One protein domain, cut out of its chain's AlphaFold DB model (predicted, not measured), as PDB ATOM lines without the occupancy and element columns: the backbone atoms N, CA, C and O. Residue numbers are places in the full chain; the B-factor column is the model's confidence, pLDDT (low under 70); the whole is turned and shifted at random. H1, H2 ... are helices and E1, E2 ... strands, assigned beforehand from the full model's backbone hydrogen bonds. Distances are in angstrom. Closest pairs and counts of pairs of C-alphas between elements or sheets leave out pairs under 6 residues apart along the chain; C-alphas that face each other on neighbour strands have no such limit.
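What this domain is: This is residues 556 to 660 of the 959 residues of an uncharacterized protein of Eubacterium sp. CAG:581 (UniProt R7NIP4). A small two-stranded hairpin, E1 and E2, sits between the helix H2, which is near E1, and the later residues of the long helix H4, which are near both strands. H3 crosses the earlier half of H4 steeply, H5 runs the same way as H4 on another side of it, and the short H1 packs on H5. The printed part has 105 residues, with five named helices and two named strands in the order H1, E1, E2, H2, H3, H4, H5; the two-stranded sheet is antiparallel and the class is mostly helix. The whole is compact, with a radius of gyration of the C-alphas of 13.8 A and spans of 38 by 36 by 24 A.

Where its parts are: E1 is residues 562 to 565, beginning at C-alpha 562 (7.691, 267.147, 9.275), and E2 is residues 568 to 571. H4, residues 615 to 632, is the longest helix at 25.5 A, from C-alpha 615 (20.509, 275.276, -6.375) to C-alpha 632 (3.038, 272.723, 12.062). H2 is residues 583 to 592, 14.3 A; H3 is residues 595 to 603, 12.1 A; H1 is residues 556 to 559, 5.5 A. H5, residues 649 to 659, is 15.6 A long and ends at C-alpha 659 (12.248, 282.903, 15.610).

How they stand to each other: E1 and E2 form a hairpin, with N 563 and O 570 at 3.1 A and N 565 and O 568 at 2.9 A. The closest C-alphas of E1 and H2 are those of Met 563 and Tyr 592, 6.2 A; those of E2 and H4 are Ile 569 and Tyr 632, 5.7 A. H4 is the hub, touching three helices. Its residues 617 to 624 touch H3 at a steep tilt of 63 degrees, opposite ways, closest at the C-alphas of Ile 597 and Tyr 621, 6.0 A. Its residues 618 to 622 only just touch H5, with 3 pairs of C-alphas within 8 A, closest at Leu 622 and Phe 649, 6.7 A; the tilt is shallow, 27 degrees, the same way. H1 touches H5, the C-alphas of Gly 556 and Val 653 being closest at 5.0 A. H2 and H3 are close but not clearly touching, while H2 and H4 are apart. In H2, H3, H4 and H5 every O i to N i+4 pair is within hydrogen-bond range; H1 is too short for such a pair.

The domain as a whole: The C-alphas farthest apart, those of Ala 578 and Ser 642, are 40.0 A from each other. The printed part has no cut. The links E2 to H2, H3 to H4 and H4 to H5 are long. Mean pLDDT of the printed part is 91.0, and no printed residue is under 70.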
ATOM      1  N   GLY A 556      14.668 273.353  15.017       88.19
ATOM      2  CA  GLY A 556      15.534 272.978  13.900       88.19
ATOM      3  C   GLY A 556      15.739 271.469  13.726       88.19
ATOM      4  O   GLY A 556      15.782 270.965  12.608       88.19
ATOM      5  N   ARG A 557      15.760 270.706  14.831       88.69
ATOM      6  CA  ARG A 557      15.891 269.233  14.801       88.69
ATOM      7  C   ARG A 557      14.622 268.514  14.336       88.69
ATOM      8  O   ARG A 557      14.646 267.306  14.118       88.69
ATOM      9  N   VAL A 558      13.503 269.228  14.272       90.62
ATOM     10  CA  VAL A 558      12.181 268.691  13.938       90.62
ATOM     11  C   VAL A 558      11.840 268.908  12.469       90.62
ATOM     12  O   VAL A 558      11.129 268.080  11.911       90.62
ATOM     13  N   ILE A 559      12.374 269.961  11.846       92.69
ATOM     14  CA  ILE A 559      12.004 270.413  10.496       92.69
ATOM     15  C   ILE A 559      12.010 269.258   9.488       92.69
ATOM     16  O   ILE A 559      10.971 268.938   8.924       92.69
ATOM     17  N   GLN A 560      13.132 268.543   9.341       91.56
ATOM     18  CA  GLN A 560      13.272 267.442   8.369       91.56
ATOM     19  C   GLN A 560      12.445 266.178   8.688       91.56
ATOM     20  O   GLN A 560      12.491 265.189   7.951       91.56
ATOM     21  N   ASN A 561      11.715 266.188   9.801       93.06
ATOM     22  CA  ASN A 561      10.824 265.120  10.238       93.06
ATOM     23  C   ASN A 561       9.340 265.503  10.106       93.06
ATOM     24  O   ASN A 561       8.478 264.706  10.490       93.06
ATOM     25  N   LEU A 562       9.043 266.705   9.601       93.81
ATOM     26  CA  LEU A 562       7.691 267.147   9.275       93.81
ATOM     27  C   LEU A 562       7.248 266.528   7.948       93.81
ATOM     28  O   LEU A 562       7.975 266.587   6.958       93.81
ATOM     29  N   MET A 563       6.068 265.911   7.955       91.94
ATOM     30  CA  MET A 563       5.472 265.235   6.799       91.94
ATOM     31  C   MET A 563       3.960 265.467   6.798       91.94
ATOM     32  O   MET A 563       3.356 265.609   7.865       91.94
ATOM     33  N   LEU A 564       3.354 265.475   5.610       90.94
ATOM     34  CA  LEU A 564       1.904 265.511   5.439       90.94
ATOM     35  C   LEU A 564       1.359 264.081   5.552       90.94
ATOM     36  O   LEU A 564       1.658 263.233   4.716       90.94
ATOM     37  N   VAL A 565       0.576 263.808   6.595       89.25
ATOM     38  CA  VAL A 565      -0.066 262.508   6.827       89.25
ATOM     39  C   VAL A 565      -1.549 262.752   7.047       89.25
ATOM     40  O   VAL A 565      -1.916 263.536   7.920       89.25
ATOM     41  N   ASP A 566      -2.391 262.120   6.232       87.31
ATOM     42  CA  ASP A 566      -3.855 262.242   6.293       87.31
ATOM     43  C   ASP A 566      -4.342 263.706   6.304       87.31
ATOM     44  O   ASP A 566      -5.198 264.104   7.096       87.31
ATOM     45  N   GLY A 567      -3.740 264.548   5.453       85.06
ATOM     46  CA  GLY A 567      -4.102 265.964   5.325       85.06
ATOM     47  C   GLY A 567      -3.618 266.870   6.466       85.06
ATOM     48  O   GLY A 567      -4.007 268.033   6.513       85.06
ATOM     49  N   LYS A 568      -2.783 266.374   7.392       90.19
ATOM     50  CA  LYS A 568      -2.223 267.162   8.503       90.19
ATOM     51  C   LYS A 568      -0.707 267.062   8.571       90.19
ATOM     52  O   LYS A 568      -0.131 265.994   8.374       90.19
ATOM     53  N   ILE A 569      -0.053 268.166   8.931       91.94
ATOM     54  CA  ILE A 569       1.393 268.158   9.163       91.94
ATOM     55  C   ILE A 569       1.687 267.580  10.534       91.94
ATOM     56  O   ILE A 569       1.219 268.074  11.560       91.94
ATOM     57  N   VAL A 570       2.489 266.521  10.549       91.94
ATOM     58  CA  VAL A 570       2.883 265.826  11.771       91.94
ATOM     59  C   VAL A 570       4.389 265.609  11.808       91.94
ATOM     60  O   VAL A 570       5.044 265.390  10.791       91.94
ATOM     61  N   LYS A 571       4.940 265.615  13.022       91.38
ATOM     62  CA  LYS A 571       6.309 265.173  13.289       91.38
ATOM     63  C   LYS A 571       6.339 263.649  13.377       91.38
ATOM     64  O   LYS A 571       5.706 263.080  14.269       91.38
ATOM     65  N   LYS A 572       7.142 262.989  12.544       89.31
ATOM     66  CA  LYS A 572       7.432 261.551  12.673       89.31
ATOM     67  C   LYS A 572       8.818 261.325  13.271       89.31
ATOM     68  O   LYS A 572       9.772 262.015  12.940       89.31
ATOM     69  N   ASN A 573       8.938 260.361  14.177       83.00
ATOM     70  CA  ASN A 573      10.218 259.961  14.763       83.00
ATOM     71  C   ASN A 573      10.354 258.442  14.683       83.00
ATOM     72  O   ASN A 573       9.352 257.735  14.628       83.00
ATOM     73  N   GLY A 574      11.585 257.955  14.778       78.06
ATOM     74  CA  GLY A 574      11.875 256.540  15.003       78.06
ATOM     75  C   GLY A 574      13.110 256.379  15.886       78.06
ATOM     76  O   GLY A 574      13.797 257.367  16.172       78.06
ATOM     77  N   ARG A 575      13.387 255.159  16.345       78.00
ATOM     78  CA  ARG A 575      14.602 254.834  17.108       78.00
ATOM     79  C   ARG A 575      15.667 254.288  16.160       78.00
ATOM     80  O   ARG A 575      15.343 253.571  15.221       78.00
ATOM     81  N   LYS A 576      16.930 254.631  16.415       82.94
ATOM     82  CA  LYS A 576      18.062 254.020  15.711       82.94
ATOM     83  C   LYS A 576      18.213 252.563  16.161       82.94
ATOM     84  O   LYS A 576      18.064 252.288  17.351       82.94
ATOM     85  N   ASN A 577      18.487 251.663  15.223       82.69
ATOM     86  CA  ASN A 577      18.891 250.287  15.508       82.69
ATOM     87  C   ASN A 577      20.365 250.233  15.976       82.69
ATOM     88  O   ASN A 577      21.013 251.275  16.114       82.69
ATOM     89  N   ALA A 578      20.883 249.027  16.234       77.44
ATOM     90  CA  ALA A 578      22.266 248.807  16.676       77.44
ATOM     91  C   ALA A 578      23.315 249.379  15.699       77.44
ATOM     92  O   ALA A 578      24.356 249.858  16.140       77.44
ATOM     93  N   ASP A 579      22.991 249.435  14.405       77.62
ATOM     94  CA  ASP A 579      23.849 249.975  13.342       77.62
ATOM     95  C   ASP A 579      23.717 251.502  13.174       77.62
ATOM     96  O   ASP A 579      24.280 252.104  12.262       77.62
ATOM     97  N   GLY A 580      22.939 252.166  14.038       76.56
ATOM     98  CA  GLY A 580      22.741 253.616  14.011       76.56
ATOM     99  C   GLY A 580      21.733 254.116  12.967       76.56
ATOM    100  O   GLY A 580      21.557 255.335  12.832       76.56
ATOM    101  N   VAL A 581      21.034 253.213  12.274       76.94
ATOM    102  CA  VAL A 581      20.063 253.499  11.208       76.94
ATOM    103  C   VAL A 581      18.644 253.566  11.772       76.94
ATOM    104  O   VAL A 581      18.230 252.753  12.595       76.94
ATOM    105  N   ASN A 582      17.863 254.549  11.327       85.00
ATOM    106  CA  ASN A 582      16.471 254.719  11.741       85.00
ATOM    107  C   ASN A 582      15.514 254.191  10.663       85.00
ATOM    108  O   ASN A 582      14.925 254.977   9.925       85.00
ATOM    109  N   VAL A 583      15.399 252.862  10.567       84.81
ATOM    110  CA  VAL A 583      14.640 252.163   9.508       84.81
ATOM    111  C   VAL A 583      13.189 252.653   9.435       84.81
ATOM    112  O   VAL A 583      12.727 253.047   8.372       84.81
ATOM    113  N   VAL A 584      12.516 252.764  10.584       85.56
ATOM    114  CA  VAL A 584      11.118 253.225  10.667       85.56
ATOM    115  C   VAL A 584      10.956 254.655  10.145       85.56
ATOM    116  O   VAL A 584      10.013 254.956   9.419       85.56
ATOM    117  N   LEU A 585      11.866 255.570  10.501       88.56
ATOM    118  CA  LEU A 585      11.792 256.942   9.994       88.56
ATOM    119  C   LEU A 585      12.041 256.996   8.480       88.56
ATOM    120  O   LEU A 585      11.448 257.834   7.806       88.56
ATOM    121  N   GLU A 586      12.900 256.125   7.957       89.44
ATOM    122  CA  GLU A 586      13.210 256.042   6.529       89.44
ATOM    123  C   GLU A 586      12.028 255.491   5.715       89.44
ATOM    124  O   GLU A 586      11.681 256.068   4.686       89.44
ATOM    125  N   GLU A 587      11.350 254.448   6.202       90.31
ATOM    126  CA  GLU A 587      10.106 253.922   5.616       90.31
ATOM    127  C   GLU A 587       9.013 254.992   5.568       90.31
ATOM    128  O   GLU A 587       8.420 255.236   4.517       90.31
ATOM    129  N   LEU A 588       8.809 255.710   6.677       90.62
ATOM    130  CA  LEU A 588       7.837 256.804   6.744       90.62
ATOM    131  C   LEU A 588       8.185 257.939   5.774       90.62
ATOM    132  O   LEU A 588       7.294 258.487   5.129       90.62
ATOM    133  N   LYS A 589       9.471 258.278   5.627       91.19
ATOM    134  CA  LYS A 589       9.916 259.264   4.631       91.19
ATOM    135  C   LYS A 589       9.658 258.784   3.204       91.19
ATOM    136  O   LYS A 589       9.275 259.596   2.374       91.19
ATOM    137  N   ASN A 590       9.822 257.492   2.921       92.06
ATOM    138  CA  ASN A 590       9.507 256.920   1.610       92.06
ATOM    139  C   ASN A 590       8.013 256.920   1.295       92.06
ATOM    140  O   ASN A 590       7.651 257.080   0.136       92.06
ATOM    141  N   GLN A 591       7.172 256.754   2.313       92.38
ATOM    142  CA  GLN A 591       5.724 256.710   2.151       92.38
ATOM    143  C   GLN A 591       5.085 258.103   2.056       92.38
ATOM    144  O   GLN A 591       4.146 258.286   1.288       92.38
ATOM    145  N   TYR A 592       5.549 259.066   2.862       92.69
ATOM    146  CA  TYR A 592       4.824 260.321   3.098       92.69
ATOM    147  C   TYR A 592       5.526 261.590   2.595       92.69
ATOM    148  O   TYR A 592       4.894 262.648   2.564       92.69
ATOM    149  N   LEU A 593       6.811 261.542   2.220       93.06
ATOM    150  CA  LEU A 593       7.419 262.684   1.528       93.06
ATOM    151  C   LEU A 593       7.042 262.656   0.042       93.06
ATOM    152  O   LEU A 593       7.047 261.581  -0.558       93.06
ATOM    153  N   PRO A 594       6.808 263.825  -0.577       93.75
ATOM    154  CA  PRO A 594       6.717 263.927  -2.028       93.75
ATOM    155  C   PRO A 594       7.945 263.303  -2.710       93.75
ATOM    156  O   PRO A 594       9.068 263.428  -2.210       93.75
ATOM    157  N   GLU A 595       7.743 262.628  -3.844       92.75
ATOM    158  CA  GLU A 595       8.786 261.854  -4.533       92.75
ATOM    159  C   GLU A 595      10.025 262.704  -4.867       92.75
ATOM    160  O   GLU A 595      11.159 262.308  -4.587       92.75
ATOM    161  N   ASN A 596       9.802 263.920  -5.371       93.19
ATOM    162  CA  ASN A 596      10.813 264.947  -5.626       93.19
ATOM    163  C   ASN A 596      11.616 265.310  -4.362       93.19
ATOM    164  O   ASN A 596      12.845 265.235  -4.376       93.19
ATOM    165  N   ILE A 597      10.944 265.619  -3.249       96.19
ATOM    166  CA  ILE A 597      11.587 265.991  -1.976       96.19
ATOM    167  C   ILE A 597      12.375 264.813  -1.393       96.19
ATOM    168  O   ILE A 597      13.497 264.981  -0.908       96.19
ATOM    169  N   ASN A 598      11.828 263.596  -1.468       94.88
ATOM    170  CA  ASN A 598      12.511 262.398  -0.993       94.88
ATOM    171  C   ASN A 598      13.751 262.073  -1.846       94.88
ATOM    172  O   ASN A 598      14.793 261.714  -1.296       94.88
ATOM    173  N   ARG A 599      13.676 262.260  -3.173       95.69
ATOM    174  CA  ARG A 599      14.819 262.141  -4.093       95.69
ATOM    175  C   ARG A 599      15.913 263.157  -3.759       95.69
ATOM    176  O   ARG A 599      17.073 262.766  -3.625       95.69
ATOM    177  N   ILE A 600      15.558 264.431  -3.567       96.38
ATOM    178  CA  ILE A 600      16.500 265.498  -3.176       96.38
ATOM    179  C   ILE A 600      17.189 265.155  -1.851       96.38
ATOM    180  O   ILE A 600      18.411 265.245  -1.732       96.38
ATOM    181  N   ARG A 601      16.424 264.677  -0.861       94.81
ATOM    182  CA  ARG A 601      16.966 264.249   0.435       94.81
ATOM    183  C   ARG A 601      17.975 263.107   0.299       94.81
ATOM    184  O   ARG A 601      19.038 263.189   0.905       94.81
ATOM    185  N   LYS A 602      17.632 262.048  -0.446       93.44
ATOM    186  CA  LYS A 602      18.462 260.836  -0.602       93.44
ATOM    187  C   LYS A 602      19.731 261.076  -1.415       93.44
ATOM    188  O   LYS A 602      20.763 260.498  -1.103       93.44
ATOM    189  N   THR A 603      19.650 261.918  -2.443       93.44
ATOM    190  CA  THR A 603      20.813 262.318  -3.261       93.44
ATOM    191  C   THR A 603      21.672 263.388  -2.588       93.44
ATOM    192  O   THR A 603      22.771 263.680  -3.053       93.44
ATOM    193  N   GLU A 604      21.172 263.960  -1.490       95.06
ATOM    194  CA  GLU A 604      21.766 265.070  -0.747       95.06
ATOM    195  C   GLU A 604      21.995 266.337  -1.584       95.06
ATOM    196  O   GLU A 604      22.774 267.204  -1.192       95.06
ATOM    197  N   SER A 605      21.281 266.486  -2.702       95.38
ATOM    198  CA  SER A 605      21.491 267.568  -3.672       95.38
ATOM    199  C   SER A 605      21.116 268.965  -3.162       95.38
ATOM    200  O   SER A 605      21.445 269.963  -3.796       95.38
ATOM    201  N   TYR A 606      20.471 269.059  -1.996       95.06
ATOM    202  CA  TYR A 606      20.199 270.318  -1.294       95.06
ATOM    203  C   TYR A 606      21.376 270.803  -0.428       95.06
ATOM    204  O   TYR A 606      21.394 271.959  -0.004       95.06
ATOM    205  N   LYS A 607      22.342 269.938  -0.090       93.56
ATOM    206  CA  LYS A 607      23.454 270.296   0.802       93.56
ATOM    207  C   LYS A 607      24.563 270.968   0.005       93.56
ATOM    208  O   LYS A 607      25.108 270.365  -0.910       93.56
ATOM    209  N   THR A 608      24.974 272.160   0.425       90.12
ATOM    210  CA  THR A 608      26.075 272.916  -0.204       90.12
ATOM    211  C   THR A 608      27.429 272.204  -0.144       90.12
ATOM    212  O   THR A 608      28.335 272.551  -0.890       90.12
ATOM    213  N   THR A 609      27.574 271.209   0.733       91.50
ATOM    214  CA  THR A 609      28.786 270.392   0.894       91.50
ATOM    215  C   THR A 609      28.757 269.081   0.102       91.50
ATOM    216  O   THR A 609      29.686 268.294   0.239       91.50
ATOM    217  N   SER A 610      27.675 268.784  -0.622       91.62
ATOM    218  CA  SER A 610      27.546 267.554  -1.413       91.62
ATOM    219  C   SER A 610      28.056 267.767  -2.835       91.62
ATOM    220  O   SER A 610      27.771 268.801  -3.438       91.62
ATOM    221  N   ASP A 611      28.712 266.758  -3.411       92.12
ATOM    222  CA  ASP A 611      29.118 266.763  -4.824       92.12
ATOM    223  C   ASP A 611      27.909 266.833  -5.779       92.12
ATOM    224  O   ASP A 611      28.030 267.285  -6.915       92.12
ATOM    225  N   ASN A 612      26.719 266.440  -5.306       92.88
ATOM    226  CA  ASN A 612      25.461 266.494  -6.060       92.88
ATOM    227  C   ASN A 612      24.700 267.820  -5.883       92.88
ATOM    228  O   ASN A 612      23.510 267.885  -6.212       92.88
ATOM    229  N   PHE A 613      25.323 268.848  -5.298       95.06
ATOM    230  CA  PHE A 613      24.645 270.102  -4.980       95.06
ATOM    231  C   PHE A 613      24.006 270.743  -6.218       95.06
ATOM    232  O   PHE A 613      24.643 270.947  -7.251       95.06
ATOM    233  N   ASN A 614      22.731 271.107  -6.094       95.12
ATOM    234  CA  ASN A 614      21.983 271.815  -7.117       95.12
ATOM    235  C   ASN A 614      21.097 272.882  -6.458       95.12
ATOM    236  O   ASN A 614      20.347 272.601  -5.520       95.12
ATOM    237  N   LYS A 615      21.188 274.116  -6.961       93.62
ATOM    238  CA  LYS A 615      20.509 275.276  -6.375       93.62
ATOM    239  C   LYS A 615      18.980 275.185  -6.473       93.62
ATOM    240  O   LYS A 615      18.307 275.542  -5.511       93.62
ATOM    241  N   ASP A 616      18.446 274.657  -7.571       94.69
ATOM    242  CA  ASP A 616      16.999 274.491  -7.757       94.69
ATOM    243  C   ASP A 616      16.446 273.411  -6.818       94.69
ATOM    244  O   ASP A 616      15.419 273.615  -6.175       94.69
ATOM    245  N   ASN A 617      17.184 272.308  -6.634       96.25
ATOM    246  CA  ASN A 617      16.845 271.284  -5.644       96.25
ATOM    247  C   ASN A 617      16.861 271.850  -4.210       96.25
ATOM    248  O   ASN A 617      16.006 271.490  -3.404       96.25
ATOM    249  N   LEU A 618      17.813 272.730  -3.865       96.06
ATOM    250  CA  LEU A 618      17.811 273.419  -2.567       96.06
ATOM    251  C   LEU A 618      16.563 274.298  -2.412       96.06
ATOM    252  O   LEU A 618      15.910 274.227  -1.371       96.06
ATOM    253  N   LYS A 619      16.228 275.096  -3.432       95.81
ATOM    254  CA  LYS A 619      15.039 275.955  -3.431       95.81
ATOM    255  C   LYS A 619      13.764 275.143  -3.206       95.81
ATOM    256  O   LYS A 619      13.025 275.430  -2.271       95.81
ATOM    257  N   GLU A 620      13.551 274.095  -3.994       96.50
ATOM    258  CA  GLU A 620      12.375 273.220  -3.898       96.50
ATOM    259  C   GLU A 620      12.277 272.549  -2.514       96.50
ATOM    260  O   GLU A 620      11.207 272.464  -1.905       96.50
ATOM    261  N   TYR A 621      13.419 272.129  -1.962       96.62
ATOM    262  CA  TYR A 621      13.499 271.564  -0.616       96.62
ATOM    263  C   TYR A 621      13.161 272.590   0.478       96.62
ATOM    264  O   TYR A 621      12.478 272.261   1.452       96.62
ATOM    265  N   LEU A 622      13.623 273.834   0.326       96.94
ATOM    266  CA  LEU A 622      13.315 274.942   1.230       96.94
ATOM    267  C   LEU A 622      11.838 275.325   1.174       96.94
ATOM    268  O   LEU A 622      11.225 275.429   2.230       96.94
ATOM    269  N   GLU A 623      11.257 275.491  -0.016       96.44
ATOM    270  CA  GLU A 623       9.838 275.830  -0.194       96.44
ATOM    271  C   GLU A 623       8.938 274.833   0.540       96.44
ATOM    272  O   GLU A 623       8.089 275.240   1.339       96.44
ATOM    273  N   TYR A 624       9.209 273.531   0.371       95.62
ATOM    274  CA  TYR A 624       8.500 272.483   1.099       95.62
ATOM    275  C   TYR A 624       8.602 272.679   2.617       95.62
ATOM    276  O   TYR A 624       7.585 272.748   3.307       95.62
ATOM    277  N   TYR A 625       9.813 272.785   3.175       96.38
ATOM    278  CA  TYR A 625       9.970 272.847   4.630       96.38
ATOM    279  C   TYR A 625       9.583 274.194   5.255       96.38
ATOM    280  O   TYR A 625       9.168 274.203   6.416       96.38
ATOM    281  N   ILE A 626       9.648 275.302   4.516       95.69
ATOM    282  CA  ILE A 626       9.121 276.611   4.926       95.69
ATOM    283  C   ILE A 626       7.612 276.503   5.163       95.69
ATOM    284  O   ILE A 626       7.125 276.886   6.231       95.69
ATOM    285  N   GLU A 627       6.881 275.930   4.207       94.12
ATOM    286  CA  GLU A 627       5.429 275.759   4.293       94.12
ATOM    287  C   GLU A 627       5.047 274.821   5.447       94.12
ATOM    288  O   GLU A 627       4.286 275.197   6.344       94.12
ATOM    289  N   ARG A 628       5.680 273.641   5.515       94.81
ATOM    290  CA  ARG A 628       5.436 272.658   6.584       94.81
ATOM    291  C   ARG A 628       5.728 273.212   7.978       94.81
ATOM    292  O   ARG A 628       5.024 272.877   8.929       94.81
ATOM    293  N   THR A 629       6.753 274.055   8.113       94.38
ATOM    294  CA  THR A 629       7.100 274.695   9.390       94.38
ATOM    295  C   THR A 629       6.014 275.680   9.821       94.38
ATOM    296  O   THR A 629       5.586 275.624  10.975       94.38
ATOM    297  N   LYS A 630       5.519 276.524   8.902       93.31
ATOM    298  CA  LYS A 630       4.412 277.461   9.172       93.31
ATOM    299  C   LYS A 630       3.128 276.728   9.565       93.31
ATOM    300  O   LYS A 630       2.480 277.116  10.532       93.31
ATOM    301  N   GLU A 631       2.788 275.646   8.869       93.12
ATOM    302  CA  GLU A 631       1.602 274.838   9.179       93.12
ATOM    303  C   GLU A 631       1.713 274.129  10.538       93.12
ATOM    304  O   GLU A 631       0.786 274.180  11.349       93.12
ATOM    305  N   TYR A 632       2.849 273.480  10.819       93.62
ATOM    306  CA  TYR A 632       3.038 272.723  12.062       93.62
ATOM    307  C   TYR A 632       3.087 273.628  13.297       93.62
ATOM    308  O   TYR A 632       2.548 273.292  14.353       93.62
ATOM    309  N   TYR A 633       3.723 274.792  13.163       91.81
ATOM    310  CA  TYR A 633       3.836 275.788  14.221       91.81
ATOM    311  C   TYR A 633       2.887 276.972  14.006       91.81
ATOM    312  O   TYR A 633       3.233 278.097  14.346       91.81
ATOM    313  N   CYS A 634       1.667 276.726  13.526       89.00
ATOM    314  CA  CYS A 634       0.683 277.761  13.182       89.00
ATOM    315  C   CYS A 634       0.295 278.728  14.321       89.00
ATOM    316  O   CYS A 634      -0.299 279.772  14.072       89.00
ATOM    317  N   LYS A 635       0.625 278.395  15.578       85.88
ATOM    318  CA  LYS A 635       0.443 279.269  16.753       85.88
ATOM    319  C   LYS A 635       1.567 280.297  16.944       85.88
ATOM    320  O   LYS A 635       1.466 281.129  17.838       85.88
ATOM    321  N   TYR A 636       2.637 280.196  16.163       87.81
ATOM    322  CA  TYR A 636       3.802 281.070  16.198       87.81
ATOM    323  C   TYR A 636       3.838 281.901  14.923       87.81
ATOM    324  O   TYR A 636       3.526 281.411  13.838       87.81
ATOM    325  N   ASN A 637       4.239 283.160  15.047       86.69
ATOM    326  CA  ASN A 637       4.308 284.058  13.904       86.69
ATOM    327  C   ASN A 637       5.677 283.940  13.221       86.69
ATOM    328  O   ASN A 637       6.599 284.666  13.580       86.69
ATOM    329  N   PHE A 638       5.829 282.983  12.302       89.44
ATOM    330  CA  PHE A 638       7.060 282.815  11.525       89.44
ATOM    331  C   PHE A 638       7.048 283.671  10.256       89.44
ATOM    332  O   PHE A 638       6.186 283.505   9.385       89.44
ATOM    333  N   VAL A 639       8.060 284.524  10.113       89.38
ATOM    334  CA  VAL A 639       8.281 285.383   8.946       89.38
ATOM    335  C   VAL A 639       9.608 284.986   8.305       89.38
ATOM    336  O   VAL A 639      10.671 285.447   8.704       89.38
ATOM    337  N   PHE A 640       9.546 284.080   7.330       91.56
ATOM    338  CA  PHE A 640      10.722 283.590   6.605       91.56
ATOM    339  C   PHE A 640      10.981 284.399   5.334       91.56
ATOM    340  O   PHE A 640      10.029 284.833   4.678       91.56
ATOM    341  N   LYS A 641      12.262 284.517   4.960       92.50
ATOM    342  CA  LYS A 641      12.688 284.982   3.631       92.50
ATOM    343  C   LYS A 641      12.113 284.091   2.523       92.50
ATOM    344  O   LYS A 641      11.682 282.961   2.788       92.50
ATOM    345  N   SER A 642      12.143 284.563   1.279       93.75
ATOM    346  CA  SER A 642      11.867 283.687   0.136       93.75
ATOM    347  C   SER A 642      12.924 282.577   0.035       93.75
ATOM    348  O   SER A 642      14.064 282.745   0.469       93.75
ATOM    349  N   ALA A 643      12.559 281.422  -0.530       93.12
ATOM    350  CA  ALA A 643      13.468 280.277  -0.622       93.12
ATOM    351  C   ALA A 643      14.764 280.600  -1.395       93.12
ATOM    352  O   ALA A 643      15.815 280.052  -1.074       93.12
ATOM    353  N   ASP A 644      14.704 281.530  -2.355       92.62
ATOM    354  CA  ASP A 644      15.845 281.971  -3.168       92.62
ATOM    355  C   ASP A 644      16.895 282.784  -2.392       92.62
ATOM    356  O   ASP A 644      18.038 282.904  -2.840       92.62
ATOM    357  N   GLU A 645      16.520 283.359  -1.247       93.81
ATOM    358  CA  GLU A 645      17.390 284.211  -0.429       93.81
ATOM    359  C   GLU A 645      18.267 283.421   0.546       93.81
ATOM    360  O   GLU A 645      19.241 283.965   1.067       93.81
ATOM    361  N   TYR A 646      17.946 282.152   0.801       93.75
ATOM    362  CA  TYR A 646      18.766 281.303   1.659       93.75
ATOM    363  C   TYR A 646      19.940 280.713   0.877       93.75
ATOM    364  O   TYR A 646      19.768 280.027  -0.130       93.75
ATOM    365  N   GLY A 647      21.155 280.904   1.392       91.62
ATOM    366  CA  GLY A 647      22.365 280.307   0.831       91.62
ATOM    367  C   GLY A 647      22.511 278.815   1.147       91.62
ATOM    368  O   GLY A 647      23.280 278.115   0.491       91.62
ATOM    369  N   SER A 648      21.796 278.308   2.157       94.31
ATOM    370  CA  SER A 648      21.798 276.890   2.527       94.31
ATOM    371  C   SER A 648      20.566 276.498   3.345       94.31
ATOM    372  O   SER A 648      19.930 277.336   3.979       94.31
ATOM    373  N   PHE A 649      20.279 275.195   3.425       93.88
ATOM    374  CA  PHE A 649      19.240 274.681   4.324       93.88
ATOM    375  C   PHE A 649      19.538 274.964   5.806       93.88
ATOM    376  O   PHE A 649      18.614 275.174   6.587       93.88
ATOM    377  N   ASN A 650      20.816 275.002   6.201       91.81
ATOM    378  CA  ASN A 650      21.199 275.326   7.578       91.81
ATOM    379  C   ASN A 650      20.848 276.773   7.939       91.81
ATOM    380  O   ASN A 650      20.380 277.009   9.044       91.81
ATOM    381  N   GLU A 651      20.981 277.715   6.999       91.06
ATOM    382  CA  GLU A 651      20.571 279.109   7.221       91.06
ATOM    383  C   GLU A 651      19.068 279.208   7.530       91.06
ATOM    384  O   GLU A 651      18.671 279.918   8.451       91.06
ATOM    385  N   PHE A 652      18.232 278.438   6.824       93.88
ATOM    386  CA  PHE A 652      16.806 278.340   7.142       93.88
ATOM    387  C   PHE A 652      16.566 277.724   8.526       93.88
ATOM    388  O   PHE A 652      15.783 278.253   9.308       93.88
ATOM    389  N   VAL A 653      17.253 276.626   8.861       92.00
ATOM    390  CA  VAL A 653      17.156 275.992  10.190       92.00
ATOM    391  C   VAL A 653      17.519 276.976  11.308       92.00
ATOM    392  O   VAL A 653      16.847 276.998  12.343       92.00
ATOM    393  N   ASP A 654      18.552 277.791  11.100       88.19
ATOM    394  CA  ASP A 654      18.978 278.826  12.040       88.19
ATOM    395  C   ASP A 654      17.928 279.936  12.163       88.19
ATOM    396  O   ASP A 654      17.603 280.327  13.283       88.19
ATOM    397  N   ASP A 655      17.304 280.364  11.060       89.12
ATOM    398  CA  ASP A 655      16.190 281.322  11.094       89.12
ATOM    399  C   ASP A 655      14.986 280.778  11.893       89.12
ATOM    400  O   ASP A 655      14.456 281.451  12.782       89.12
ATOM    401  N   VAL A 656      14.621 279.499  11.705       90.94
ATOM    402  CA  VAL A 656      13.589 278.844  12.535       90.94
ATOM    403  C   VAL A 656      13.973 278.849  14.016       90.94
ATOM    404  O   VAL A 656      13.133 279.129  14.875       90.94
ATOM    405  N   ASN A 657      15.225 278.520  14.346       88.56
ATOM    406  CA  ASN A 657      15.693 278.506  15.733       88.56
ATOM    407  C   ASN A 657      15.688 279.912  16.356       88.56
ATOM    408  O   ASN A 657      15.324 280.047  17.527       88.56
ATOM    409  N   ASN A 658      16.033 280.941  15.581       84.75
ATOM    410  CA  ASN A 658      16.050 282.337  16.017       84.75
ATOM    411  C   ASN A 658      14.635 282.870  16.290       84.75
ATOM    412  O   ASN A 658      14.414 283.533  17.302       84.75
ATOM    413  N   GLN A 659      13.657 282.507  15.454       87.75
ATOM    414  CA  GLN A 659      12.248 282.903  15.610       87.75
ATOM    415  C   GLN A 659      11.455 282.018  16.595       87.75
ATOM    416  O   GLN A 659      10.298 282.299  16.907       87.75
ATOM    417  N   ALA A 660      12.069 280.955  17.129       89.88
ATOM    418  CA  ALA A 660      11.451 280.005  18.060       89.88
ATOM    419  C   ALA A 660      11.058 280.608  19.418       89.88
ATOM    420  O   ALA A 660      10.364 279.956  20.205       89.88
TER     421      ALA A 660